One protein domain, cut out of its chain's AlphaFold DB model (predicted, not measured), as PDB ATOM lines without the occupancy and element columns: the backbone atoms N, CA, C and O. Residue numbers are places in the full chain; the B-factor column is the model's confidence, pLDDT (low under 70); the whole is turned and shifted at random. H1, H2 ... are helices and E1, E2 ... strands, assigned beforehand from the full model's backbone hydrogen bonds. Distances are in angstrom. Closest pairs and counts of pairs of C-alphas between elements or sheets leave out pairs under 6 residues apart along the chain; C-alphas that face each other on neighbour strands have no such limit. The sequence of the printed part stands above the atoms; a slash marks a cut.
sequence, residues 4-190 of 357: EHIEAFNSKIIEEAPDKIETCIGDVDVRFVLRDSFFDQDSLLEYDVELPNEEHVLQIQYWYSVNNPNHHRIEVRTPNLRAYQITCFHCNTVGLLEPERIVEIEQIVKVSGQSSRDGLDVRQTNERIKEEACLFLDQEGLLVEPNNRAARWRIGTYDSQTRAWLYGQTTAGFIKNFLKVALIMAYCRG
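AT A GLANCE: This is residues 4 to 190 of the 357 residues of the protein "Uncharacterized protein DUF3883" of Paenibacillus barcinonensis (UniProt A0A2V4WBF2). A strongly curled sheet of six strands, E1 to E6, wraps round one long helix, H3, like part of a barrel. The two-stranded sheet E7 and E8 packs on H3 through E8, while H1 packs on the large sheet near the first residues of H3 and H2 packs beside its last residues. The printed part has 187 residues, with three named helices and eight named strands in the order H1 E1 E2 E3 E4 E5 E6 E7 H2 E8 H3; both sheets are antiparallel and the class is mixed, helices and strands. It is compact, with a radius of gyration of the C-alphas of 16.5 A and spans of 51 by 40 by 36 A.

IN THESE COORDINATES: The large sheet holds E1, residues 20 to 25, E2, residues 28 to 34, E3, residues 43 to 51 and 21.9 A long, E4, residues 54 to 65 and 34.5 A long, E5, residues 68 to 77 and 21.7 A long, and E6, residues 85 to 90. E7 is residues 102 to 108 and E8 residues 152 to 159. H3 is residues 171 to 189, 26.9 A, ending at C-alpha 189 (215.625, 231.155, 221.975). H2 is residues 122 to 139, 25.9 A. H1 is residues 4 to 15, 16.1 A, beginning at C-alpha 4 (210.936, 245.137, 253.710).

HOW THE PARTS SIT: E1 to E6 form a meander, each strand the antiparallel neighbour and hairpin partner of the one before, with E1 and E6 as edge strands. Within hydrogen-bond range are N 23 and O 30, 3.0 A, N 33 and O 48, 2.9 A, N 49 and O 56, 2.7 A, N 63 and O 73, 2.8 A, and N 76 and O 87, 2.9 A. E5 bends by 52 degrees at residue 74. H1 and H3 are on one face of this sheet, as two layers, helices on one face of a sheet. The closest C-alphas of E6 and H3, Thr 87 and Ala 182, are 5.7 A apart. H1 has a height over the sheet of 8.9 A. H1 only just touches H3, with 3 pairs of C-alphas within 8 A, Ile 13 and Thr 171 closest at 6.1 A, about perpendicular at 89 degrees. E7 and E8 are antiparallel, with N 105 and O 156 at 2.8 A. The closest C-alphas of E8 and H3, Ile 155 and Asn 177, are 5.6 A apart. H2 touches H3 with residues 129 to 137 alone, C-alphas 129 and 188 closest at 5.6 A, opposite ways at a shallow tilt of 33 degrees, only just short of steep. In H1, H2 and H3 every O i to N i+4 pair is within hydrogen-bond range.

THE WHOLE: The two farthest C-alphas, Gly 119 and Thr 162, are 52.7 A apart. The printed part has no cut. The links E6 to E7, E7 to H2, H2 to E8 and E8 to H3 are long. Mean pLDDT of the printed part is 82.8; 30 residues are under 70, among them 79 to 84 and 111 to 125.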
ATOM      1  N   GLU A   4     210.134 243.916 253.596       83.94
ATOM      2  CA  GLU A   4     210.936 245.137 253.710       83.94
ATOM      3  C   GLU A   4     212.246 245.080 252.906       83.94
ATOM      4  O   GLU A   4     212.619 246.061 252.267       83.94
ATOM      5  N   HIS A   5     212.937 243.933 252.875       85.50
ATOM      6  CA  HIS A   5     214.165 243.795 252.083       85.50
ATOM      7  C   HIS A   5     213.906 243.864 250.572       85.50
ATOM      8  O   HIS A   5     214.707 244.449 249.846       85.50
ATOM      9  N   ILE A   6     212.783 243.312 250.098       88.62
ATOM     10  CA  ILE A   6     212.379 243.382 248.685       88.62
ATOM     11  C   ILE A   6     211.938 244.799 248.335       88.62
ATOM     12  O   ILE A   6     212.345 245.325 247.307       88.62
ATOM     13  N   GLU A   7     211.133 245.429 249.187       89.19
ATOM     14  CA  GLU A   7     210.676 246.807 248.983       89.19
ATOM     15  C   GLU A   7     211.861 247.776 248.922       89.19
ATOM     16  O   GLU A   7     211.940 248.600 248.010       89.19
ATOM     17  N   ALA A   8     212.833 247.621 249.827       90.75
ATOM     18  CA  ALA A   8     214.069 248.397 249.810       90.75
ATOM     19  C   ALA A   8     214.904 248.136 248.545       90.75
ATOM     20  O   ALA A   8     215.443 249.075 247.964       90.75
ATOM     21  N   PHE A   9     215.000 246.878 248.105       93.00
ATOM     22  CA  PHE A   9     215.714 246.512 246.883       93.00
ATOM     23  C   PHE A   9     215.048 247.099 245.626       93.00
ATOM     24  O   PHE A   9     215.731 247.705 244.802       93.00
ATOM     25  N   ASN A  10     213.722 246.994 245.507       93.75
ATOM     26  CA  ASN A  10     212.953 247.563 244.397       93.75
ATOM     27  C   ASN A  10     213.061 249.091 244.366       93.75
ATOM     28  O   ASN A  10     213.312 249.656 243.305       93.75
ATOM     29  N   SER A  11     212.929 249.750 245.522       94.31
ATOM     30  CA  SER A  11     213.058 251.212 245.623       94.31
ATOM     31  C   SER A  11     214.443 251.664 245.166       94.31
ATOM     32  O   SER A  11     214.552 252.553 244.332       94.31
ATOM     33  N   LYS A  12     215.500 250.973 245.613       95.06
ATOM     34  CA  LYS A  12     216.875 251.254 245.183       95.06
ATOM     35  C   LYS A  12     217.061 251.098 243.671       95.06
ATOM     36  O   LYS A  12     217.736 251.919 243.060       95.06
ATOM     37  N   ILE A  13     216.481 250.055 243.069       95.69
ATOM     38  CA  ILE A  13     216.532 249.846 241.614       95.69
ATOM     39  C   ILE A  13     215.874 251.006 240.868       95.69
ATOM     40  O   ILE A  13     216.444 251.467 239.885       95.69
ATOM     41  N   ILE A  14     214.707 251.459 241.330       94.88
ATOM     42  CA  ILE A  14     213.960 252.552 240.700       94.88
ATOM     43  C   ILE A  14     214.714 253.878 240.842       94.88
ATOM     44  O   ILE A  14     214.916 254.581 239.859       94.88
ATOM     45  N   GLU A  15     215.152 254.209 242.056       95.62
ATOM     46  CA  GLU A  15     215.785 255.493 242.379       95.62
ATOM     47  C   GLU A  15     217.161 255.672 241.729       95.62
ATOM     48  O   GLU A  15     217.558 256.790 241.412       95.62
ATOM     49  N   GLU A  16     217.905 254.580 241.546       97.06
ATOM     50  CA  GLU A  16     219.264 254.600 240.992       97.06
ATOM     51  C   GLU A  16     219.327 254.064 239.551       97.06
ATOM     52  O   GLU A  16     220.413 253.734 239.058       97.06
ATOM     53  N   ALA A  17     218.177 253.943 238.880       96.75
ATOM     54  CA  ALA A  17     218.103 253.549 237.481       96.75
ATOM     55  C   ALA A  17     218.798 254.598 236.593       96.75
ATOM     56  O   ALA A  17     218.470 255.779 236.676       96.75
ATOM     57  N   PRO A  18     219.766 254.209 235.749       96.56
ATOM     58  CA  PRO A  18     220.393 255.149 234.827       96.56
ATOM     59  C   PRO A  18     219.454 255.495 233.663       96.56
ATOM     60  O   PRO A  18     218.918 254.598 233.022       96.56
ATOM     61  N   ASP A  19     219.361 256.777 233.303       96.06
ATOM     62  CA  ASP A  19     218.563 257.230 232.147       96.06
ATOM     63  C   ASP A  19     219.011 256.583 230.826       96.06
ATOM     64  O   ASP A  19     218.238 256.417 229.885       96.06
ATOM     65  N   LYS A  20     220.297 256.230 230.744       96.44
ATOM     66  CA  LYS A  20     220.907 255.642 229.558       96.44
ATOM     67  C   LYS A  20     222.012 254.665 229.934       96.44
ATOM     68  O   LYS A  20     222.870 254.968 230.765       96.44
ATOM     69  N   ILE A  21     222.035 253.516 229.268       97.56
ATOM     70  CA  ILE A  21     223.087 252.503 229.381       97.56
ATOM     71  C   ILE A  21     223.604 252.203 227.977       97.56
ATOM     72  O   ILE A  21     222.841 251.792 227.113       97.56
ATOM     73  N   GLU A  22     224.906 252.359 227.761       95.12
ATOM     74  CA  GLU A  22     225.578 251.934 226.528       95.12
ATOM     75  C   GLU A  22     226.498 250.751 226.843       95.12
ATOM     76  O   GLU A  22     227.248 250.761 227.824       95.12
ATOM     77  N   THR A  23     226.391 249.689 226.050       95.19
ATOM     78  CA  THR A  23     227.155 248.445 226.201       95.19
ATOM     79  C   THR A  23     227.243 247.740 224.849       95.19
ATOM     80  O   THR A  23     226.624 248.167 223.887       95.19
ATOM     81  N   CYS A  24     227.959 246.624 224.782       89.94
ATOM     82  CA  CYS A  24     227.852 245.671 223.683       89.94
ATOM     83  C   CYS A  24     227.406 244.288 224.184       89.94
ATOM     84  O   CYS A  24     227.438 244.036 225.398       89.94
ATOM     85  N   ILE A  25     226.967 243.420 223.273       87.50
ATOM     86  CA  ILE A  25     226.903 241.961 223.446       87.50
ATOM     87  C   ILE A  25     227.735 241.357 222.313       87.50
ATOM     88  O   ILE A  25     227.341 241.454 221.151       87.50
ATOM     89  N   GLY A  26     228.894 240.780 222.628       84.81
ATOM     90  CA  GLY A  26     229.908 240.496 221.612       84.81
ATOM     91  C   GLY A  26     230.367 241.788 220.922       84.81
ATOM     92  O   GLY A  26     230.779 242.740 221.590       84.81
ATOM     93  N   ASP A  27     230.277 241.832 219.594       83.38
ATOM     94  CA  ASP A  27     230.561 243.000 218.747       83.38
ATOM     95  C   ASP A  27     229.311 243.829 218.392       83.38
ATOM     96  O   ASP A  27     229.403 244.796 217.637       83.38
ATOM     97  N   VAL A  28     228.149 243.492 218.958       84.12
ATOM     98  CA  VAL A  28     226.892 244.216 218.729       84.12
ATOM     99  C   VAL A  28     226.741 245.322 219.761       84.12
ATOM    100  O   VAL A  28     226.579 245.043 220.950       84.12
ATOM    101  N   ASP A  29     226.749 246.574 219.312       88.06
ATOM    102  CA  ASP A  29     226.440 247.721 220.165       88.06
ATOM    103  C   ASP A  29     224.962 247.713 220.572       88.06
ATOM    104  O   ASP A  29     224.065 247.530 219.749       88.06
ATOM    105  N   VAL A  30     224.710 247.931 221.862       90.94
ATOM    106  CA  VAL A  30     223.376 247.960 222.460       90.94
ATOM    107  C   VAL A  30     223.247 249.198 223.330       90.94
ATOM    108  O   VAL A  30     224.069 249.451 224.222       90.94
ATOM    109  N   ARG A  31     222.165 249.944 223.133       94.69
ATOM    110  CA  ARG A  31     221.815 251.061 224.004       94.69
ATOM    111  C   ARG A  31     220.454 250.827 224.640       94.69
ATOM    112  O   ARG A  31     219.494 250.494 223.963       94.69
ATOM    113  N   PHE A  32     220.387 251.039 225.949       95.75
ATOM    114  CA  PHE A  32     219.145 251.065 226.706       95.75
ATOM    115  C   PHE A  32     218.838 252.507 227.105       95.75
ATOM    116  O   PHE A  32     219.696 253.161 227.701       95.75
ATOM    117  N   VAL A  33     217.637 252.992 226.803       94.88
ATOM    118  CA  VAL A  33     217.165 254.333 227.175       94.88
ATOM    119  C   VAL A  33     215.951 254.186 228.081       94.88
ATOM    120  O   VAL A  33     214.966 253.558 227.700       94.88
ATOM    121  N   LEU A  34     216.044 254.707 229.303       94.38
ATOM    122  CA  LEU A  34     214.958 254.650 230.273       94.38
ATOM    123  C   LEU A  34     213.782 255.494 229.772       94.38
ATOM    124  O   LEU A  34     213.965 256.619 229.307       94.38
ATOM    125  N   ARG A  35     212.572 254.947 229.866       88.38
ATOM    126  CA  ARG A  35     211.355 255.621 229.416       88.38
ATOM    127  C   ARG A  35     210.746 256.476 230.525       88.38
ATOM    128  O   ARG A  35     210.558 256.003 231.641       88.38
ATOM    129  N   ASP A  36     210.301 257.675 230.155       79.06
ATOM    130  CA  ASP A  36     209.506 258.555 231.027       79.06
ATOM    131  C   ASP A  36     208.031 258.116 231.136       79.06
ATOM    132  O   ASP A  36     207.322 258.488 232.071       79.06
ATOM    133  N   SER A  37     207.542 257.344 230.158       71.88
ATOM    134  CA  SER A  37     206.162 256.852 230.094       71.88
ATOM    135  C   SER A  37     206.123 255.334 229.927       71.88
ATOM    136  O   SER A  37     206.661 254.810 228.943       71.88
ATOM    137  N   PHE A  38     205.447 254.655 230.856       70.19
ATOM    138  CA  PHE A  38     205.340 253.199 230.890       70.19
ATOM    139  C   PHE A  38     204.207 252.665 230.000       70.19
ATOM    140  O   PHE A  38     203.123 253.248 229.942       70.19
ATOM    141  N   PHE A  39     204.447 251.534 229.335       57.41
ATOM    142  CA  PHE A  39     203.422 250.710 228.694       57.41
ATOM    143  C   PHE A  39     202.524 250.023 229.726       57.41
ATOM    144  O   PHE A  39     201.328 249.869 229.488       57.41
ATOM    145  N   ASP A  40     203.103 249.615 230.857       62.66
ATOM    146  CA  ASP A  40     202.410 248.937 231.949       62.66
ATOM    147  C   ASP A  40     202.666 249.677 233.271       62.66
ATOM    148  O   ASP A  40     203.812 249.922 233.646       62.66
ATOM    149  N   GLN A  41     201.595 250.036 233.984       61.34
ATOM    150  CA  GLN A  41     201.695 250.747 235.265       61.34
ATOM    151  C   GLN A  41     202.299 249.881 236.379       61.34
ATOM    152  O   GLN A  41     202.762 250.429 237.379       61.34
ATOM    153  N   ASP A  42     202.341 248.558 236.197       73.00
ATOM    154  CA  ASP A  42     202.953 247.617 237.139       73.00
ATOM    155  C   ASP A  42     204.466 247.409 236.885       73.00
ATOM    156  O   ASP A  42     205.133 246.647 237.599       73.00
ATOM    157  N   SER A  43     205.041 248.078 235.877       84.75
ATOM    158  CA  SER A  43     206.484 248.057 235.616       84.75
ATOM    159  C   SER A  43     207.274 248.833 236.667       84.75
ATOM    160  O   SER A  43     206.952 249.970 236.993       84.75
ATOM    161  N   LEU A  44     208.367 248.238 237.161       89.56
ATOM    162  CA  LEU A  44     209.347 248.966 237.973       89.56
ATOM    163  C   LEU A  44     210.135 249.943 237.098       89.56
ATOM    164  O   LEU A  44     210.373 251.076 237.494       89.56
ATOM    165  N   LEU A  45     210.573 249.472 235.927       93.06
ATOM    166  CA  LEU A  45     211.350 250.227 234.945       93.06
ATOM    167  C   LEU A  45     211.013 249.727 233.541       93.06
ATOM    168  O   LEU A  45     210.786 248.528 233.349       93.06
ATOM    169  N   GLU A  46     211.077 250.611 232.552       92.81
ATOM    170  CA  GLU A  46     210.997 250.245 231.138       92.81
ATOM    171  C   GLU A  46     212.112 250.923 230.354       92.81
ATOM    172  O   GLU A  46     212.324 252.126 230.491       92.81
ATOM    173  N   TYR A  47     212.812 250.144 229.535       93.12
ATOM    174  CA  TYR A  47     213.873 250.638 228.670       93.12
ATOM    175  C   TYR A  47     213.525 250.375 227.211       93.12
ATOM    176  O   TYR A  47     213.197 249.239 226.847       93.12
ATOM    177  N   ASP A  48     213.672 251.406 226.387       90.00
ATOM    178  CA  ASP A  48     213.854 251.232 224.951       90.00
ATOM    179  C   ASP A  48     215.227 250.606 224.717       90.00
ATOM    180  O   ASP A  48     216.218 251.000 225.335       90.00
ATOM    181  N   VAL A  49     215.276 249.593 223.864       88.81
ATOM    182  CA  VAL A  49     216.491 248.889 223.471       88.81
ATOM    183  C   VAL A  49     216.765 249.212 222.016       88.81
ATOM    184  O   VAL A  49     216.075 248.713 221.132       88.81
ATOM    185  N   GLU A  50     217.791 250.013 221.778       86.81
ATOM    186  CA  GLU A  50     218.300 250.311 220.446       86.81
ATOM    187  C   GLU A  50     219.385 249.280 220.101       86.81
ATOM    188  O   GLU A  50     220.467 249.265 220.705       86.81
ATOM    189  N   LEU A  51     219.083 248.405 219.141       80.25
ATOM    190  CA  LEU A  51     220.042 247.531 218.467       80.25
ATOM    191  C   LEU A  51     220.338 248.098 217.066       80.25
ATOM    192  O   LEU A  51     219.566 248.911 216.557       80.25
ATOM    193  N   PRO A  52     221.421 247.672 216.386       72.00
ATOM    194  CA  PRO A  52     221.850 248.305 215.135       72.00
ATOM    195  C   PRO A  52     220.799 248.333 214.013       72.00
ATOM    196  O   PRO A  52     220.857 249.211 213.159       72.00
ATOM    197  N   ASN A  53     219.859 247.379 214.000       67.19
ATOM    198  CA  ASN A  53     218.840 247.244 212.951       67.19
ATOM    199  C   ASN A  53     217.408 247.077 213.493       67.19
ATOM    200  O   ASN A  53     216.491 246.831 212.711       67.19
ATOM    201  N   GLU A  54     217.206 247.158 214.809       68.50
ATOM    202  CA  GLU A  54     215.909 246.908 215.438       68.50
ATOM    203  C   GLU A  54     215.776 247.668 216.760       68.50
ATOM    204  O   GLU A  54     216.759 247.897 217.464       68.50
ATOM    205  N   GLU A  55     214.547 248.044 217.103       78.56
ATOM    206  CA  GLU A  55     214.215 248.668 218.382       78.56
ATOM    207  C   GLU A  55     213.223 247.783 219.138       78.56
ATOM    208  O   GLU A  55     212.257 247.270 218.565       78.56
ATOM    209  N   HIS A  56     213.459 247.606 220.437       84.12
ATOM    210  CA  HIS A  56     212.608 246.809 221.322       84.12
ATOM    211  C   HIS A  56     212.290 247.557 222.606       84.12
ATOM    212  O   HIS A  56     212.907 248.561 222.929       84.12
ATOM    213  N   VAL A  57     211.361 247.010 223.387       87.19
ATOM    214  CA  VAL A  57     211.071 247.492 224.739       87.19
ATOM    215  C   VAL A  57     211.217 246.339 225.717       87.19
ATOM    216  O   VAL A  57     210.618 245.273 225.528       87.19
ATOM    217  N   LEU A  58     211.990 246.562 226.778       89.56
ATOM    218  CA  LEU A  58     212.123 245.637 227.897       89.56
ATOM    219  C   LEU A  58     211.549 246.256 229.167       89.56
ATOM    220  O   LEU A  58     211.888 247.377 229.539       89.56
ATOM    221  N   GLN A  59     210.710 245.487 229.853       90.94
ATOM    222  CA  GLN A  59     210.085 245.883 231.112       90.94
ATOM    223  C   GLN A  59     210.675 245.046 232.245       90.94
ATOM    224  O   GLN A  59     210.708 243.815 232.152       90.94
ATOM    225  N   ILE A  60     211.118 245.704 233.316       93.88
ATOM    226  CA  ILE A  60     211.493 245.054 234.571       93.88
ATOM    227  C   ILE A  60     210.277 245.107 235.490       93.88
ATOM    228  O   ILE A  60     209.814 246.188 235.847       93.88
ATOM    229  N   GLN A  61     209.767 243.944 235.888       90.88
ATOM    230  CA  GLN A  61     208.580 243.837 236.737       90.88
ATOM    231  C   GLN A  61     208.852 243.016 237.986       90.88
ATOM    232  O   GLN A  61     209.608 242.041 237.961       90.88
ATOM    233  N   TYR A  62     208.177 243.382 239.070       89.25
ATOM    234  CA  TYR A  62     208.137 242.601 240.295       89.25
ATOM    235  C   TYR A  62     206.783 241.910 240.433       89.25
ATOM    236  O   TYR A  62     205.733 242.539 240.368       89.25
ATOM    237  N   TRP A  63     206.821 240.602 240.666       83.69
ATOM    238  CA  TRP A  63     205.641 239.770 240.837       83.69
ATOM    239  C   TRP A  63     205.640 239.108 242.204       83.69
ATOM    240  O   TRP A  63     206.646 238.530 242.625       83.69
ATOM    241  N   TYR A  64     204.470 239.093 242.835       81.38
ATOM    242  CA  TYR A  64     204.198 238.308 244.032       81.38
ATOM    243  C   TYR A  64     202.889 237.524 243.880       81.38
ATOM    244  O   TYR A  64     202.011 237.907 243.107       81.38
ATOM    245  N   SER A  65     202.753 236.402 244.592       75.69
ATOM    246  CA  SER A  65     201.493 235.650 244.646       75.69
ATOM    247  C   SER A  65     200.775 235.894 245.963       75.69
ATOM    248  O   SER A  65     201.287 235.554 247.026       75.69
ATOM    249  N   VAL A  66     199.537 236.385 245.893       70.06
ATOM    250  CA  VAL A  66     198.661 236.521 247.071       70.06
ATOM    251  C   VAL A  66     198.375 235.153 247.712       70.06
ATOM    252  O   VAL A  66     198.202 235.049 248.921       70.06
ATOM    253  N   ASN A  67     198.385 234.084 246.906       69.56
ATOM    254  CA  ASN A  67     198.097 232.717 247.346       69.56
ATOM    255  C   ASN A  67     199.349 231.941 247.792       69.56
ATOM    256  O   ASN A  67     199.223 230.856 248.355       69.56
ATOM    257  N   ASN A  68     200.552 232.459 247.524       74.88
ATOM    258  CA  ASN A  68     201.810 231.849 247.950       74.88
ATOM    259  C   ASN A  68     202.793 232.938 248.418       74.88
ATOM    260  O   ASN A  68     203.475 233.529 247.576       74.88
ATOM    261  N   PRO A  69     202.929 233.156 249.740       71.12
ATOM    262  CA  PRO A  69     203.757 234.224 250.304       71.12
ATOM    263  C   PRO A  69     205.267 234.040 250.081       71.12
ATOM    264  O   PRO A  69     206.039 234.922 250.433       71.12
ATOM    265  N   ASN A  70     205.705 232.914 249.505       73.75
ATOM    266  CA  ASN A  70     207.104 232.685 249.136       73.75
ATOM    267  C   ASN A  70     207.358 232.924 247.639       73.75
ATOM    268  O   ASN A  70     208.501 232.879 247.181       73.75
ATOM    269  N   HIS A  71     206.309 233.156 246.845       82.56
ATOM    270  CA  HIS A  71     206.432 233.338 245.403       82.56
ATOM    271  C   HIS A  71     206.640 234.809 245.072       82.56
ATOM    272  O   HIS A  71     205.692 235.516 244.746       82.56
ATOM    273  N   HIS A  72     207.895 235.241 245.150       87.19
ATOM    274  CA  HIS A  72     208.344 236.583 244.790       87.19
ATOM    275  C   HIS A  72     209.404 236.491 243.696       87.19
ATOM    276  O   HIS A  72     210.366 235.727 243.829       87.19
ATOM    277  N   ARG A  73     209.263 237.263 242.619       90.56
ATOM    278  CA  ARG A  73     210.241 237.276 241.525       90.56
ATOM    279  C   ARG A  73     210.366 238.644 240.890       90.56
ATOM    280  O   ARG A  73     209.394 239.389 240.837       90.56
ATOM    281  N   ILE A  74     211.550 238.917 240.367       92.12
ATOM    282  CA  ILE A  74     211.792 240.053 239.487       92.12
ATOM    283  C   ILE A  74     212.125 239.479 238.115       92.12
ATOM    284  O   ILE A  74     212.909 238.531 237.999       92.12
ATOM    285  N   GLU A  75     211.478 240.001 237.084       92.31
ATOM    286  CA  GLU A  75     211.568 239.484 235.723       92.31
ATOM    287  C   GLU A  75     211.802 240.584 234.698       92.31
ATOM    288  O   GLU A  75     211.389 241.722 234.902       92.31
ATOM    289  N   VAL A  76     212.437 240.211 233.586       91.31
ATOM    290  CA  VAL A  76     212.464 241.009 232.360       91.31
ATOM    291  C   VAL A  76     211.495 240.393 231.363       91.31
ATOM    292  O   VAL A  76     211.527 239.177 231.122       91.31
ATOM    293  N   ARG A  77     210.652 241.226 230.761       86.88
ATOM    294  CA  ARG A  77     209.655 240.831 229.764       86.88
ATOM    295  C   ARG A  77     209.611 241.800 228.586       86.88
ATOM    296  O   ARG A  77     210.137 242.903 228.673       86.88
ATOM    297  N   THR A  78     208.956 241.376 227.508       78.94
ATOM    298  CA  THR A  78     208.525 242.285 226.432       78.94
ATOM    299  C   THR A  78     207.042 242.640 226.623       78.94
ATOM    300  O   THR A  78     206.287 241.783 227.100       78.94
ATOM    301  N   PRO A  79     206.594 243.845 226.227       64.56
ATOM    302  CA  PRO A  79     205.192 244.246 226.364       64.56
ATOM    303  C   PRO A  79     204.240 243.499 225.414       64.56
ATOM    304  O   PRO A  79     203.059 243.374 225.711       64.56
ATOM    305  N   ASN A  80     204.727 242.972 224.278       52.19
ATOM    306  CA  ASN A  80     203.873 242.668 223.119       52.19
ATOM    307  C   ASN A  80     203.962 241.231 222.560       52.19
ATOM    308  O   ASN A  80     203.538 241.016 221.420       52.19
ATOM    309  N   LEU A  81     204.469 240.237 223.305       48.50
ATOM    310  CA  LEU A  81     204.576 238.842 222.832       48.50
ATOM    311  C   LEU A  81     203.838 237.835 223.727       48.50
ATOM    312  O   LEU A  81     203.896 237.913 224.949       48.50
ATOM    313  N   ARG A  82     203.238 236.802 223.101       40.84
ATOM    314  CA  ARG A  82     202.565 235.653 223.758       40.84
ATOM    315  C   ARG A  82     203.460 234.902 224.769       40.84
ATOM    316  O   ARG A  82     202.944 234.175 225.613       40.84
ATOM    317  N   ALA A  83     204.781 235.098 224.722       49.25
ATOM    318  CA  ALA A  83     205.743 234.656 225.730       49.25
ATOM    319  C   ALA A  83     206.339 235.876 226.453       49.25
ATOM    320  O   ALA A  83     207.438 236.331 226.138       49.25
ATOM    321  N   TYR A  84     205.583 236.413 227.410       64.06
ATOM    322  CA  TYR A  84     205.895 237.672 228.079       64.06
ATOM    323  C   TYR A  84     207.238 237.637 228.823       64.06
ATOM    324  O   TYR A  84     208.132 238.417 228.513       64.06
ATOM    325  N   GLN A  85     207.443 236.683 229.733       79.31
ATOM    326  CA  GLN A  85     208.669 236.602 230.534       79.31
ATOM    327  C   GLN A  85     209.861 236.084 229.717       79.31
ATOM    328  O   GLN A  85     209.835 234.953 229.218       79.31
ATOM    329  N   ILE A  86     210.935 236.869 229.613       82.00
ATOM    330  CA  ILE A  86     212.207 236.462 228.996       82.00
ATOM    331  C   ILE A  86     213.077 235.739 230.022       82.00
ATOM    332  O   ILE A  86     213.460 234.584 229.820       82.00
ATOM    333  N   THR A  87     213.369 236.397 231.138       88.62
ATOM    334  CA  THR A  87     214.201 235.854 232.216       88.62
ATOM    335  C   THR A  87     213.732 236.401 233.560       88.62
ATOM    336  O   THR A  87     213.059 237.428 233.613       88.62
ATOM    337  N   CYS A  88     214.043 235.709 234.653       91.06
ATOM    338  CA  CYS A  88     213.700 236.149 236.002       91.06
ATOM    339  C   CYS A  88     214.652 235.567 237.045       91.06
ATOM    340  O   CYS A  88     215.313 234.560 236.792       91.06
ATOM    341  N   PHE A  89     214.663 236.161 238.238       90.38
ATOM    342  CA  PHE A  89     215.157 235.506 239.446       90.38
ATOM    343  C   PHE A  89     214.084 235.483 240.530       90.38
ATOM    344  O   PHE A  89     213.315 236.428 240.714       90.38
ATOM    345  N   HIS A  90     214.031 234.369 241.256       88.75
ATOM    346  CA  HIS A  90     213.104 234.184 242.364       88.75
ATOM    347  C   HIS A  90     213.745 234.691 243.652       88.75
ATOM    348  O   HIS A  90     214.759 234.144 244.084       88.75
ATOM    349  N   CYS A  91     213.135 235.697 244.281       87.56
ATOM    350  CA  CYS A  91     213.656 236.367 245.474       87.56
ATOM    351  C   CYS A  91     213.859 235.380 246.631       87.56
ATOM    352  O   CYS A  91     214.869 235.443 247.321       87.56
ATOM    353  N   ASN A  92     212.948 234.414 246.796       83.38
ATOM    354  CA  ASN A  92     213.101 233.368 247.807       83.38
ATOM    355  C   ASN A  92     214.347 232.506 247.566       83.38
ATOM    356  O   ASN A  92     215.137 232.271 248.465       83.38
ATOM    357  N   THR A  93     214.547 232.057 246.324       82.44
ATOM    358  CA  THR A  93     215.645 231.145 245.968       82.44
ATOM    359  C   THR A  93     217.022 231.794 246.075       82.44
ATOM    360  O   THR A  93     218.005 231.077 246.219       82.44
ATOM    361  N   VAL A  94     217.103 233.122 245.968       83.62
ATOM    362  CA  VAL A  94     218.366 233.870 246.085       83.62
ATOM    363  C   VAL A  94     218.586 234.465 247.482       83.62
ATOM    364  O   VAL A  94     219.558 235.184 247.669       83.62
ATOM    365  N   GLY A  95     217.692 234.203 248.443       83.50
ATOM    366  CA  GLY A  95     217.856 234.632 249.837       83.50
ATOM    367  C   GLY A  95     217.301 236.020 250.180       83.50
ATOM    368  O   GLY A  95     217.425 236.458 251.316       83.50
ATOM    369  N   LEU A  96     216.620 236.715 249.256       83.94
ATOM    370  CA  LEU A  96     216.032 238.051 249.500       83.94
ATOM    371  C   LEU A  96     214.865 238.047 250.508       83.94
ATOM    372  O   LEU A  96     214.566 239.082 251.099       83.94
ATOM    373  N   LEU A  97     214.186 236.907 250.681       78.00
ATOM    374  CA  LEU A  97     213.110 236.723 251.674       78.00
ATOM    375  C   LEU A  97     213.604 236.137 253.002       78.00
ATOM    376  O   LEU A  97     212.866 236.139 253.993       78.00
ATOM    377  N   GLU A  98     214.821 235.606 253.012       70.69
ATOM    378  CA  GLU A  98     215.427 234.948 254.161       70.69
ATOM    379  C   GLU A  98     216.309 235.948 254.930       70.69
ATOM    380  O   GLU A  98     216.683 236.992 254.398       70.69
ATOM    381  N   PRO A  99     216.664 235.685 256.200       61.78
ATOM    382  CA  PRO A  99     217.593 236.531 256.958       61.78
ATOM    383  C   PRO A  99     219.048 236.453 256.447       61.78
ATOM    384  O   PRO A  99     219.971 236.873 257.149       61.78
ATOM    385  N   GLU A 100     219.276 235.898 255.255       69.69
ATOM    386  CA  GLU A 100     220.585 235.879 254.622       69.69
ATOM    387  C   GLU A 100     221.026 237.312 254.320       69.69
ATOM    388  O   GLU A 100     220.399 238.067 253.574       69.69
ATOM    389  N   ARG A 101     222.139 237.699 254.944       84.12
ATOM    390  CA  ARG A 101     222.700 239.039 254.786       84.12
ATOM    391  C   ARG A 101     223.245 239.265 253.378       84.12
ATOM    392  O   ARG A 101     223.138 240.367 252.862       84.12
ATOM    393  N   ILE A 102     223.871 238.249 252.788       90.94
ATOM    394  CA  ILE A 102     224.548 238.348 251.493       90.94
ATOM    395  C   ILE A 102     223.737 237.564 250.472       90.94
ATOM    396  O   ILE A 102     223.670 236.342 250.539       90.94
ATOM    397  N   VAL A 103     223.146 238.284 249.529       91.31
ATOM    398  CA  VAL A 103     222.295 237.759 248.462       91.31
ATOM    399  C   VAL A 103     223.126 237.693 247.185       91.31
ATOM    400  O   VAL A 103     223.504 238.727 246.629       91.31
ATOM    401  N   GLU A 104     223.404 236.487 246.693       92.00
ATOM    402  CA  GLU A 104     223.973 236.293 245.357       92.00
ATOM    403  C   GLU A 104     222.844 236.189 244.325       92.00
ATOM    404  O   GLU A 104     222.068 235.232 244.311       92.00
ATOM    405  N   ILE A 105     222.742 237.178 243.435       94.06
ATOM    406  CA  ILE A 105     221.699 237.213 242.408       94.06
ATOM    407  C   ILE A 105     222.159 236.383 241.211       94.06
ATOM    408  O   ILE A 105     222.775 236.884 240.264       94.06
ATOM    409  N   GLU A 106     221.853 235.090 241.282       92.00
ATOM    410  CA  GLU A 106     222.172 234.107 240.252       92.00
ATOM    411  C   GLU A 106     221.051 233.088 240.019       92.00
ATOM    412  O   GLU A 106     220.343 232.664 240.939       92.00
ATOM    413  N   GLN A 107     220.916 232.625 238.778       88.81
ATOM    414  CA  GLN A 107     219.926 231.619 238.389       88.81
ATOM    415  C   GLN A 107     220.477 230.663 237.347       88.81
ATOM    416  O   GLN A 107     221.330 231.013 236.540       88.81
ATOM    417  N   ILE A 108     219.930 229.449 237.341       88.06
ATOM    418  CA  ILE A 108     220.264 228.430 236.345       88.06
ATOM    419  C   ILE A 108     219.912 228.950 234.947       88.06
ATOM    420  O   ILE A 108     218.798 229.435 234.731       88.06
ATOM    421  N   VAL A 109     220.821 228.761 233.987       83.31
ATOM    422  CA  VAL A 109     220.534 228.950 232.560       83.31
ATOM    423  C   VAL A 109     219.528 227.878 232.141       83.31
ATOM    424  O   VAL A 109     219.871 226.710 231.929       83.31
ATOM    425  N   LYS A 110     218.249 228.256 232.106       73.94
ATOM    426  CA  LYS A 110     217.136 227.363 231.773       73.94
ATOM    427  C   LYS A 110     216.619 227.654 230.370       73.94
ATOM    428  O   LYS A 110     216.243 228.784 230.044       73.94
ATOM    429  N   VAL A 111     216.528 226.597 229.572       65.00
ATOM    430  CA  VAL A 111     215.927 226.597 228.238       65.00
ATOM    431  C   VAL A 111     214.891 225.477 228.204       65.00
ATOM    432  O   VAL A 111     215.193 224.341 228.560       65.00
ATOM    433  N   SER A 112     213.656 225.811 227.842       52.88
ATOM    434  CA  SER A 112     212.560 224.852 227.689       52.88
ATOM    435  C   SER A 112     211.538 225.381 226.684       52.88
ATOM    436  O   SER A 112     211.362 226.597 226.600       52.88
ATOM    437  N   GLY A 113     210.816 224.488 226.001       46.62
ATOM    438  CA  GLY A 113     209.690 224.854 225.128       46.62
ATOM    439  C   GLY A 113     210.047 225.109 223.660       46.62
ATOM    440  O   GLY A 113     209.352 225.878 223.005       46.62
ATOM    441  N   GLN A 114     211.124 224.504 223.154       49.28
ATOM    442  CA  GLN A 114     211.534 224.599 221.749       49.28
ATOM    443  C   GLN A 114     211.031 223.386 220.960       49.28
ATOM    444  O   GLN A 114     211.147 222.254 221.431       49.28
ATOM    445  N   SER A 115     210.447 223.620 219.787       41.69
ATOM    446  CA  SER A 115     210.051 222.561 218.852       41.69
ATOM    447  C   SER A 115     211.290 221.920 218.220       41.69
ATOM    448  O   SER A 115     212.327 222.570 218.112       41.69
ATOM    449  N   SER A 116     211.182 220.664 217.780       42.38
ATOM    450  CA  SER A 116     212.204 220.026 216.936       42.38
ATOM    451  C   SER A 116     212.528 220.929 215.736       42.38
ATOM    452  O   SER A 116     211.617 221.342 215.017       42.38
ATOM    453  N   ARG A 117     213.809 221.257 215.550       42.84
ATOM    454  CA  ARG A 117     214.351 221.902 214.344       42.84
ATOM    455  C   ARG A 117     215.355 220.947 213.696       42.84
ATOM    456  O   ARG A 117     216.019 220.190 214.399       42.84
ATOM    457  N   ASP A 118     215.428 220.947 212.369       43.72
ATOM    458  CA  ASP A 118     216.454 220.238 211.581       43.72
ATOM    459  C   ASP A 118     216.565 218.720 211.836       43.72
ATOM    460  O   ASP A 118     217.640 218.129 211.741       43.72
ATOM    461  N   GLY A 119     215.459 218.060 212.203       45.53
ATOM    462  CA  GLY A 119     215.447 216.623 212.511       45.53
ATOM    463  C   GLY A 119     216.081 216.243 213.858       45.53
ATOM    464  O   GLY A 119     216.196 215.052 214.155       45.53
ATOM    465  N   LEU A 120     216.462 217.223 214.686       49.12
ATOM    466  CA  LEU A 120     216.919 217.019 216.064       49.12
ATOM    467  C   LEU A 120     215.720 216.874 217.010       49.12
ATOM    468  O   LEU A 120     214.709 217.573 216.880       49.12
ATOM    469  N   ASP A 121     215.841 215.994 218.006       62.94
ATOM    470  CA  ASP A 121     214.849 215.903 219.078       62.94
ATOM    471  C   ASP A 121     214.882 217.176 219.953       62.94
ATOM    472  O   ASP A 121     215.894 217.879 220.064       62.94
ATOM    473  N   VAL A 122     213.763 217.474 220.614       59.66
ATOM    474  CA  VAL A 122     213.554 218.645 221.484       59.66
ATOM    475  C   VAL A 122     214.654 218.773 222.537       59.66
ATOM    476  O   VAL A 122     215.077 219.880 222.881       59.66
ATOM    477  N   ARG A 123     215.153 217.643 223.047       64.38
ATOM    478  CA  ARG A 123     216.255 217.633 224.008       64.38
ATOM    479  C   ARG A 123     217.536 218.223 223.417       64.38
ATOM    480  O   ARG A 123     218.127 219.097 224.040       64.38
ATOM    481  N   GLN A 124     217.911 217.798 222.214       68.19
ATOM    482  CA  GLN A 124     219.121 218.263 221.532       68.19
ATOM    483  C   GLN A 124     218.999 219.736 221.117       68.19
ATOM    484  O   GLN A 124     219.957 220.493 221.226       68.19
ATOM    485  N   THR A 125     217.796 220.174 220.729       66.00
ATOM    486  CA  THR A 125     217.520 221.588 220.417       66.00
ATOM    487  C   THR A 125     217.686 222.480 221.654       66.00
ATOM    488  O   THR A 125     218.342 223.519 221.596       66.00
ATOM    489  N   ASN A 126     217.139 222.068 222.804       70.38
ATOM    490  CA  ASN A 126     217.302 222.815 224.056       70.38
ATOM    491  C   ASN A 126     218.752 222.795 224.563       70.38
ATOM    492  O   ASN A 126     219.195 223.790 225.132       70.38
ATOM    493  N   GLU A 127     219.471 221.682 224.377       78.50
ATOM    494  CA  GLU A 127     220.900 221.580 224.696       78.50
ATOM    495  C   GLU A 127     221.712 222.568 223.843       78.50
ATOM    496  O   GLU A 127     222.414 223.392 224.422       78.50
ATOM    497  N   ARG A 128     221.499 222.622 222.519       76.81
ATOM    498  CA  ARG A 128     222.163 223.589 221.618       76.81
ATOM    499  C   ARG A 128     221.900 225.046 222.012       76.81
ATOM    500  O   ARG A 128     222.837 225.826 222.139       76.81
ATOM    501  N   ILE A 129     220.642 225.418 222.263       77.69
ATOM    502  CA  ILE A 129     220.289 226.793 222.672       77.69
ATOM    503  C   ILE A 129     220.908 227.141 224.028       77.69
ATOM    504  O   ILE A 129     221.299 228.281 224.271       77.69
ATOM    505  N   LYS A 130     220.982 226.166 224.939       83.50
ATOM    506  CA  LYS A 130     221.619 226.360 226.239       83.50
ATOM    507  C   LYS A 130     223.127 226.548 226.094       83.50
ATOM    508  O   LYS A 130     223.666 227.421 226.762       83.50
ATOM    509  N   GLU A 131     223.785 225.757 225.253       83.00
ATOM    510  CA  GLU A 131     225.214 225.892 224.950       83.00
ATOM    511  C   GLU A 131     225.524 227.263 224.343       83.00
ATOM    512  O   GLU A 131     226.428 227.949 224.816       83.00
ATOM    513  N   GLU A 132     224.722 227.707 223.375       81.94
ATOM    514  CA  GLU A 132     224.860 229.027 222.757       81.94
ATOM    515  C   GLU A 132     224.638 230.162 223.768       81.94
ATOM    516  O   GLU A 132     225.451 231.082 223.864       81.94
ATOM    517  N   ALA A 133     223.589 230.073 224.593       84.94
ATOM    518  CA  ALA A 133     223.349 231.051 225.649       84.94
ATOM    519  C   ALA A 133     224.500 231.084 226.664       84.94
ATOM    520  O   ALA A 133     224.922 232.166 227.066       84.94
ATOM    521  N   CYS A 134     225.031 229.925 227.072       86.38
ATOM    522  CA  CYS A 134     226.201 229.857 227.946       86.38
ATOM    523  C   CYS A 134     227.423 230.522 227.301       86.38
ATOM    524  O   CYS A 134     228.112 231.268 227.986       86.38
ATOM    525  N   LEU A 135     227.656 230.312 226.004       83.31
ATOM    526  CA  LEU A 135     228.774 230.922 225.283       83.31
ATOM    527  C   LEU A 135     228.699 232.455 225.304       83.31
ATOM    528  O   LEU A 135     229.667 233.103 225.693       83.31
ATOM    529  N   PHE A 136     227.545 233.040 224.968       84.94
ATOM    530  CA  PHE A 136     227.366 234.495 225.048       84.94
ATOM    531  C   PHE A 136     227.449 235.014 226.489       84.94
ATOM    532  O   PHE A 136     228.054 236.051 226.743       84.94
ATOM    533  N   LEU A 137     226.876 234.298 227.460       90.25
ATOM    534  CA  LEU A 137     226.964 234.689 228.869       90.25
ATOM    535  C   LEU A 137     228.408 234.657 229.390       90.25
ATOM    536  O   LEU A 137     228.770 235.514 230.191       90.25
ATOM    537  N   ASP A 138     229.221 233.694 228.956       89.88
ATOM    538  CA  ASP A 138     230.634 233.582 229.337       89.88
ATOM    539  C   ASP A 138     231.471 234.705 228.717       89.88
ATOM    540  O   ASP A 138     232.236 235.363 229.422       89.88
ATOM    541  N   GLN A 139     231.240 235.015 227.436       86.50
ATOM    542  CA  GLN A 139     231.859 236.161 226.755       86.50
ATOM    543  C   GLN A 139     231.583 237.484 227.480       86.50
ATOM    544  O   GLN A 139     232.459 238.345 227.557       86.50
ATOM    545  N   GLU A 140     230.394 237.621 228.068       91.44
ATOM    546  CA  GLU A 140     230.010 238.793 228.855       91.44
ATOM    547  C   GLU A 140     230.449 238.743 230.328       91.44
ATOM    548  O   GLU A 140     230.165 239.672 231.090       91.44
ATOM    549  N   GLY A 141     231.134 237.677 230.756       89.75
ATOM    550  CA  GLY A 141     231.555 237.478 232.145       89.75
ATOM    551  C   GLY A 141     230.385 237.296 233.118       89.75
ATOM    552  O   GLY A 141     230.503 237.604 234.305       89.75
ATOM    553  N   LEU A 142     229.237 236.840 232.612       94.50
ATOM    554  CA  LEU A 142     227.996 236.640 233.361       94.50
ATOM    555  C   LEU A 142     227.749 235.170 233.705       94.50
ATOM    556  O   LEU A 142     226.873 234.895 234.528       94.50
ATOM    557  N   LEU A 143     228.482 234.231 233.100       93.56
ATOM    558  CA  LEU A 143     228.359 232.801 233.373       93.56
ATOM    559  C   LEU A 143     229.151 232.388 234.622       93.56
ATOM    560  O   LEU A 143     230.292 232.786 234.835       93.56
ATOM    561  N   VAL A 144     228.542 231.537 235.441       90.38
ATOM    562  CA  VAL A 144     229.172 230.857 236.570       90.38
ATOM    563  C   VAL A 144     228.842 229.373 236.482       90.38
ATOM    564  O   VAL A 144     227.673 228.980 236.428       90.38
ATOM    565  N   GLU A 145     229.876 228.534 236.523       83.69
ATOM    566  CA  GLU A 145     229.756 227.075 236.511       83.69
ATOM    567  C   GLU A 145     230.329 226.480 237.805       83.69
ATOM    568  O   GLU A 145     231.520 226.180 237.897       83.69
ATOM    569  N   PRO A 146     229.509 226.324 238.860       73.19
ATOM    570  CA  PRO A 146     229.978 225.722 240.097       73.19
ATOM    571  C   PRO A 146     230.217 224.220 239.900       73.19
ATOM    572  O   PRO A 146     229.416 223.538 239.257       73.19
ATOM    573  N   ASN A 147     231.256 223.676 240.538       72.75
ATOM    574  CA  ASN A 147     231.553 222.239 240.524       72.75
ATOM    575  C   ASN A 147     230.297 221.392 240.808       72.75
ATOM    576  O   ASN A 147     229.625 221.587 241.825       72.75
ATOM    577  N   ASN A 148     230.004 220.425 239.933       71.94
ATOM    578  CA  ASN A 148     228.839 219.530 240.018       71.94
ATOM    579  C   ASN A 148     227.465 220.236 240.066       71.94
ATOM    580  O   ASN A 148     226.495 219.658 240.563       71.94
ATOM    581  N   ARG A 149     227.342 221.471 239.563       78.88
ATOM    582  CA  ARG A 149     226.058 222.182 239.445       78.88
ATOM    583  C   ARG A 149     225.818 222.646 238.010       78.88
ATOM    584  O   ARG A 149     226.739 222.779 237.218       78.88
ATOM    585  N   ALA A 150     224.549 222.869 237.673       84.44
ATOM    586  CA  ALA A 150     224.176 223.413 236.370       84.44
ATOM    587  C   ALA A 150     224.693 224.850 236.211       84.44
ATOM    588  O   ALA A 150     224.646 225.607 237.179       84.44
ATOM    589  N   ALA A 151     225.098 225.213 234.991       87.94
ATOM    590  CA  ALA A 151     225.513 226.564 234.625       87.94
ATOM    591  C   ALA A 151     224.465 227.621 235.012       87.94
ATOM    592  O   ALA A 151     223.251 227.409 234.858       87.94
ATOM    593  N   ARG A 152     224.937 228.752 235.537       92.19
ATOM    594  CA  ARG A 152     224.116 229.845 236.065       92.19
ATOM    595  C   ARG A 152     224.588 231.163 235.484       92.19
ATOM    596  O   ARG A 152     225.784 231.349 235.313       92.19
ATOM    597  N   TRP A 153     223.674 232.089 235.241       94.62
ATOM    598  CA  TRP A 153     224.062 233.486 235.099       94.62
ATOM    599  C   TRP A 153     224.082 234.153 236.475       94.62
ATOM    600  O   TRP A 153     223.254 233.827 237.332       94.62
ATOM    601  N   ARG A 154     225.010 235.088 236.688       94.75
ATOM    602  CA  ARG A 154     225.151 235.894 237.908       94.75
ATOM    603  C   ARG A 154     225.253 237.367 237.528       94.75
ATOM    604  O   ARG A 154     226.066 237.737 236.689       94.75
ATOM    605  N   ILE A 155     224.439 238.208 238.161       95.56
ATOM    606  CA  ILE A 155     224.313 239.628 237.785       95.56
ATOM    607  C   ILE A 155     224.594 240.606 238.929       95.56
ATOM    608  O   ILE A 155     224.721 241.803 238.678       95.56
ATOM    609  N   GLY A 156     224.727 240.126 240.168       94.00
ATOM    610  CA  GLY A 156     225.007 240.984 241.317       94.00
ATOM    611  C   GLY A 156     225.171 240.224 242.630       94.00
ATOM    612  O   GLY A 156     224.699 239.097 242.773       94.00
ATOM    613  N   THR A 157     225.813 240.864 243.600       95.38
ATOM    614  CA  THR A 157     225.858 240.459 245.003       95.38
ATOM    615  C   THR A 157     225.458 241.649 245.866       95.38
ATOM    616  O   THR A 157     226.050 242.727 245.787       95.38
ATOM    617  N   TYR A 158     224.444 241.442 246.697       94.56
ATOM    618  CA  TYR A 158     223.781 242.495 247.449       94.56
ATOM    619  C   TYR A 158     223.784 242.173 248.943       94.56
ATOM    620  O   TYR A 158     223.465 241.056 249.342       94.56
ATOM    621  N   ASP A 159     224.148 243.145 249.775       92.31
ATOM    622  CA  ASP A 159     224.001 243.043 251.225       92.31
ATOM    623  C   ASP A 159     222.616 243.587 251.611       92.31
ATOM    624  O   ASP A 159     222.373 244.796 251.570       92.31
ATOM    625  N   SER A 160     221.698 242.686 251.964       88.69
ATOM    626  CA  SER A 160     220.298 243.000 252.279       88.69
ATOM    627  C   SER A 160     220.149 243.858 253.538       88.69
ATOM    628  O   SER A 160     219.207 244.648 253.641       88.69
ATOM    629  N   GLN A 161     221.108 243.767 254.463       87.06
ATOM    630  CA  GLN A 161     221.099 244.501 255.725       87.06
ATOM    631  C   GLN A 161     221.584 245.941 255.544       87.06
ATOM    632  O   GLN A 161     220.980 246.875 256.070       87.06
ATOM    633  N   THR A 162     222.683 246.130 254.812       90.81
ATOM    634  CA  THR A 162     223.258 247.463 254.544       90.81
ATOM    635  C   THR A 162     222.676 248.128 253.300       90.81
ATOM    636  O   THR A 162     222.928 249.309 253.069       90.81
ATOM    637  N   ARG A 163     221.868 247.391 252.530       91.50
ATOM    638  CA  ARG A 163     221.207 247.830 251.295       91.50
ATOM    639  C   ARG A 163     222.201 248.302 250.226       91.50
ATOM    640  O   ARG A 163     221.965 249.274 249.504       91.50
ATOM    641  N   ALA A 164     223.341 247.619 250.149       93.19
ATOM    642  CA  ALA A 164     224.475 248.010 249.323       93.19
ATOM    643  C   ALA A 164     224.933 246.879 248.400       93.19
ATOM    644  O   ALA A 164     224.923 245.701 248.758       93.19
ATOM    645  N   TRP A 165     225.385 247.263 247.211       95.94
ATOM    646  CA  TRP A 165     226.080 246.368 246.297       95.94
ATOM    647  C   TRP A 165     227.496 246.083 246.803       95.94
ATOM    648  O   TRP A 165     228.176 246.976 247.314       95.94
ATOM    649  N   LEU A 166     227.948 244.839 246.657       94.62
ATOM    650  CA  LEU A 166     229.284 244.414 247.071       94.62
ATOM    651  C   LEU A 166     230.252 244.369 245.888       94.62
ATOM    652  O   LEU A 166     229.865 244.486 244.729       94.62
ATOM    653  N   TYR A 167     231.543 244.221 246.189       93.06
ATOM    654  CA  TYR A 167     232.597 244.001 245.189       93.06
ATOM    655  C   TYR A 167     232.672 245.071 244.082       93.06
ATOM    656  O   TYR A 167     233.048 244.780 242.950       93.06
ATOM    657  N   GLY A 168     232.313 246.320 244.405       89.50
ATOM    658  CA  GLY A 168     232.327 247.437 243.454       89.50
ATOM    659  C   GLY A 168     231.175 247.429 242.444       89.50
ATOM    660  O   GLY A 168     231.205 248.198 241.485       89.50
ATOM    661  N   GLN A 169     230.164 246.579 242.639       95.06
ATOM    662  CA  GLN A 169     228.959 246.567 241.816       95.06
ATOM    663  C   GLN A 169     228.080 247.792 242.101       95.06
ATOM    664  O   GLN A 169     228.197 248.448 243.136       95.06
ATOM    665  N   THR A 170     227.195 248.112 241.161       97.19
ATOM    666  CA  THR A 170     226.290 249.267 241.227       97.19
ATOM    667  C   THR A 170     224.913 248.891 240.692       97.19
ATOM    668  O   THR A 170     224.781 247.903 239.967       97.19
ATOM    669  N   THR A 171     223.894 249.705 240.984       97.50
ATOM    670  CA  THR A 171     222.535 249.501 240.451       97.50
ATOM    671  C   THR A 171     222.526 249.563 238.924       97.50
ATOM    672  O   THR A 171     221.988 248.666 238.282       97.50
ATOM    673  N   ALA A 172     223.236 250.530 238.334       96.94
ATOM    674  CA  ALA A 172     223.425 250.607 236.887       96.94
ATOM    675  C   ALA A 172     224.098 249.345 236.310       96.94
ATOM    676  O   ALA A 172     223.685 248.842 235.268       96.94
ATOM    677  N   GLY A 173     225.108 248.795 236.999       96.81
ATOM    678  CA  GLY A 173     225.764 247.548 236.603       96.81
ATOM    679  C   GLY A 173     224.830 246.337 236.667       96.81
ATOM    680  O   GLY A 173     224.799 245.542 235.729       96.81
ATOM    681  N   PHE A 174     224.037 246.234 237.733       97.31
ATOM    682  CA  PHE A 174     223.014 245.201 237.890       97.31
ATOM    683  C   PHE A 174     221.955 245.278 236.781       97.31
ATOM    684  O   PHE A 174     221.718 244.272 236.112       97.31
ATOM    685  N   ILE A 175     221.367 246.458 236.542       97.94
ATOM    686  CA  ILE A 175     220.339 246.662 235.507       97.94
ATOM    687  C   ILE A 175     220.909 246.317 234.131       97.94
ATOM    688  O   ILE A 175     220.319 245.507 233.415       97.94
ATOM    689  N   LYS A 176     222.095 246.848 233.793       97.69
ATOM    690  CA  LYS A 176     222.796 246.529 232.542       97.69
ATOM    691  C   LYS A 176     222.935 245.019 232.360       97.69
ATOM    692  O   LYS A 176     222.561 244.487 231.320       97.69
ATOM    693  N   ASN A 177     223.462 244.320 233.362       97.31
ATOM    694  CA  ASN A 177     223.698 242.883 233.264       97.31
ATOM    695  C   ASN A 177     222.386 242.096 233.167       97.31
ATOM    696  O   ASN A 177     222.311 241.139 232.402       97.31
ATOM    697  N   PHE A 178     221.334 242.511 233.874       97.38
ATOM    698  CA  PHE A 178     220.035 241.846 233.807       97.38
ATOM    699  C   PHE A 178     219.382 241.980 232.425       97.38
ATOM    700  O   PHE A 178     218.887 240.991 231.879       97.38
ATOM    701  N   LEU A 179     219.450 243.173 231.824       96.44
ATOM    702  CA  LEU A 179     218.970 243.420 230.463       96.44
ATOM    703  C   LEU A 179     219.810 242.670 229.417       96.44
ATOM    704  O   LEU A 179     219.244 242.084 228.497       96.44
ATOM    705  N   LYS A 180     221.137 242.579 229.589       95.56
ATOM    706  CA  LYS A 180     222.004 241.759 228.719       95.56
ATOM    707  C   LYS A 180     221.648 240.277 228.774       95.56
ATOM    708  O   LYS A 180     221.499 239.658 227.725       95.56
ATOM    709  N   VAL A 181     221.441 239.719 229.973       95.44
ATOM    710  CA  VAL A 181     220.943 238.338 230.117       95.44
ATOM    711  C   VAL A 181     219.616 238.182 229.374       95.44
ATOM    712  O   VAL A 181     219.427 237.187 228.680       95.44
ATOM    713  N   ALA A 182     218.700 239.149 229.480       92.81
ATOM    714  CA  ALA A 182     217.429 239.087 228.768       92.81
ATOM    715  C   ALA A 182     217.619 239.059 227.240       92.81
ATOM    716  O   ALA A 182     217.065 238.170 226.596       92.81
ATOM    717  N   LEU A 183     218.436 239.947 226.668       90.75
ATOM    718  CA  LEU A 183     218.700 239.967 225.223       90.75
ATOM    719  C   LEU A 183     219.358 238.677 224.726       90.75
ATOM    720  O   LEU A 183     218.877 238.101 223.755       90.75
ATOM    721  N   ILE A 184     220.379 238.174 225.428       88.44
ATOM    722  CA  ILE A 184     221.040 236.903 225.085       88.44
ATOM    723  C   ILE A 184     220.023 235.757 225.103       88.44
ATOM    724  O   ILE A 184     219.894 235.003 224.142       88.44
ATOM    725  N   MET A 185     219.237 235.649 226.178       86.94
ATOM    726  CA  MET A 185     218.241 234.583 226.304       86.94
ATOM    727  C   MET A 185     217.111 234.710 225.275       86.94
ATOM    728  O   MET A 185     216.552 233.694 224.865       86.94
ATOM    729  N   ALA A 186     216.733 235.929 224.884       83.88
ATOM    730  CA  ALA A 186     215.736 236.175 223.848       83.88
ATOM    731  C   ALA A 186     216.257 235.778 222.461       83.88
ATOM    732  O   ALA A 186     215.550 235.069 221.741       83.88
ATOM    733  N   TYR A 187     217.497 236.165 222.149       83.75
ATOM    734  CA  TYR A 187     218.196 235.843 220.910       83.75
ATOM    735  C   TYR A 187     218.371 234.336 220.725       83.75
ATOM    736  O   TYR A 187     217.808 233.769 219.793       83.75
ATOM    737  N   CYS A 188     219.033 233.652 221.667       79.12
ATOM    738  CA  CYS A 188     219.309 232.215 221.543       79.12
ATOM    739  C   CYS A 188     218.019 231.383 221.463       79.12
ATOM    740  O   CYS A 188     217.979 230.321 220.852       79.12
ATOM    741  N   ARG A 189     216.920 231.846 222.075       75.69
ATOM    742  CA  ARG A 189     215.625 231.155 221.975       75.69
ATOM    743  C   ARG A 189     214.927 231.370 220.633       75.69
ATOM    744  O   ARG A 189     214.003 230.609 220.347       75.69
ATOM    745  N   GLY A 190     215.276 232.404 219.868       64.38
ATOM    746  CA  GLY A 190     214.768 232.706 218.523       64.38
ATOM    747  C   GLY A 190     213.269 233.022 218.403       64.38
ATOM    748  O   GLY A 190     212.827 233.522 217.377       64.38
TER     749      GLY A 190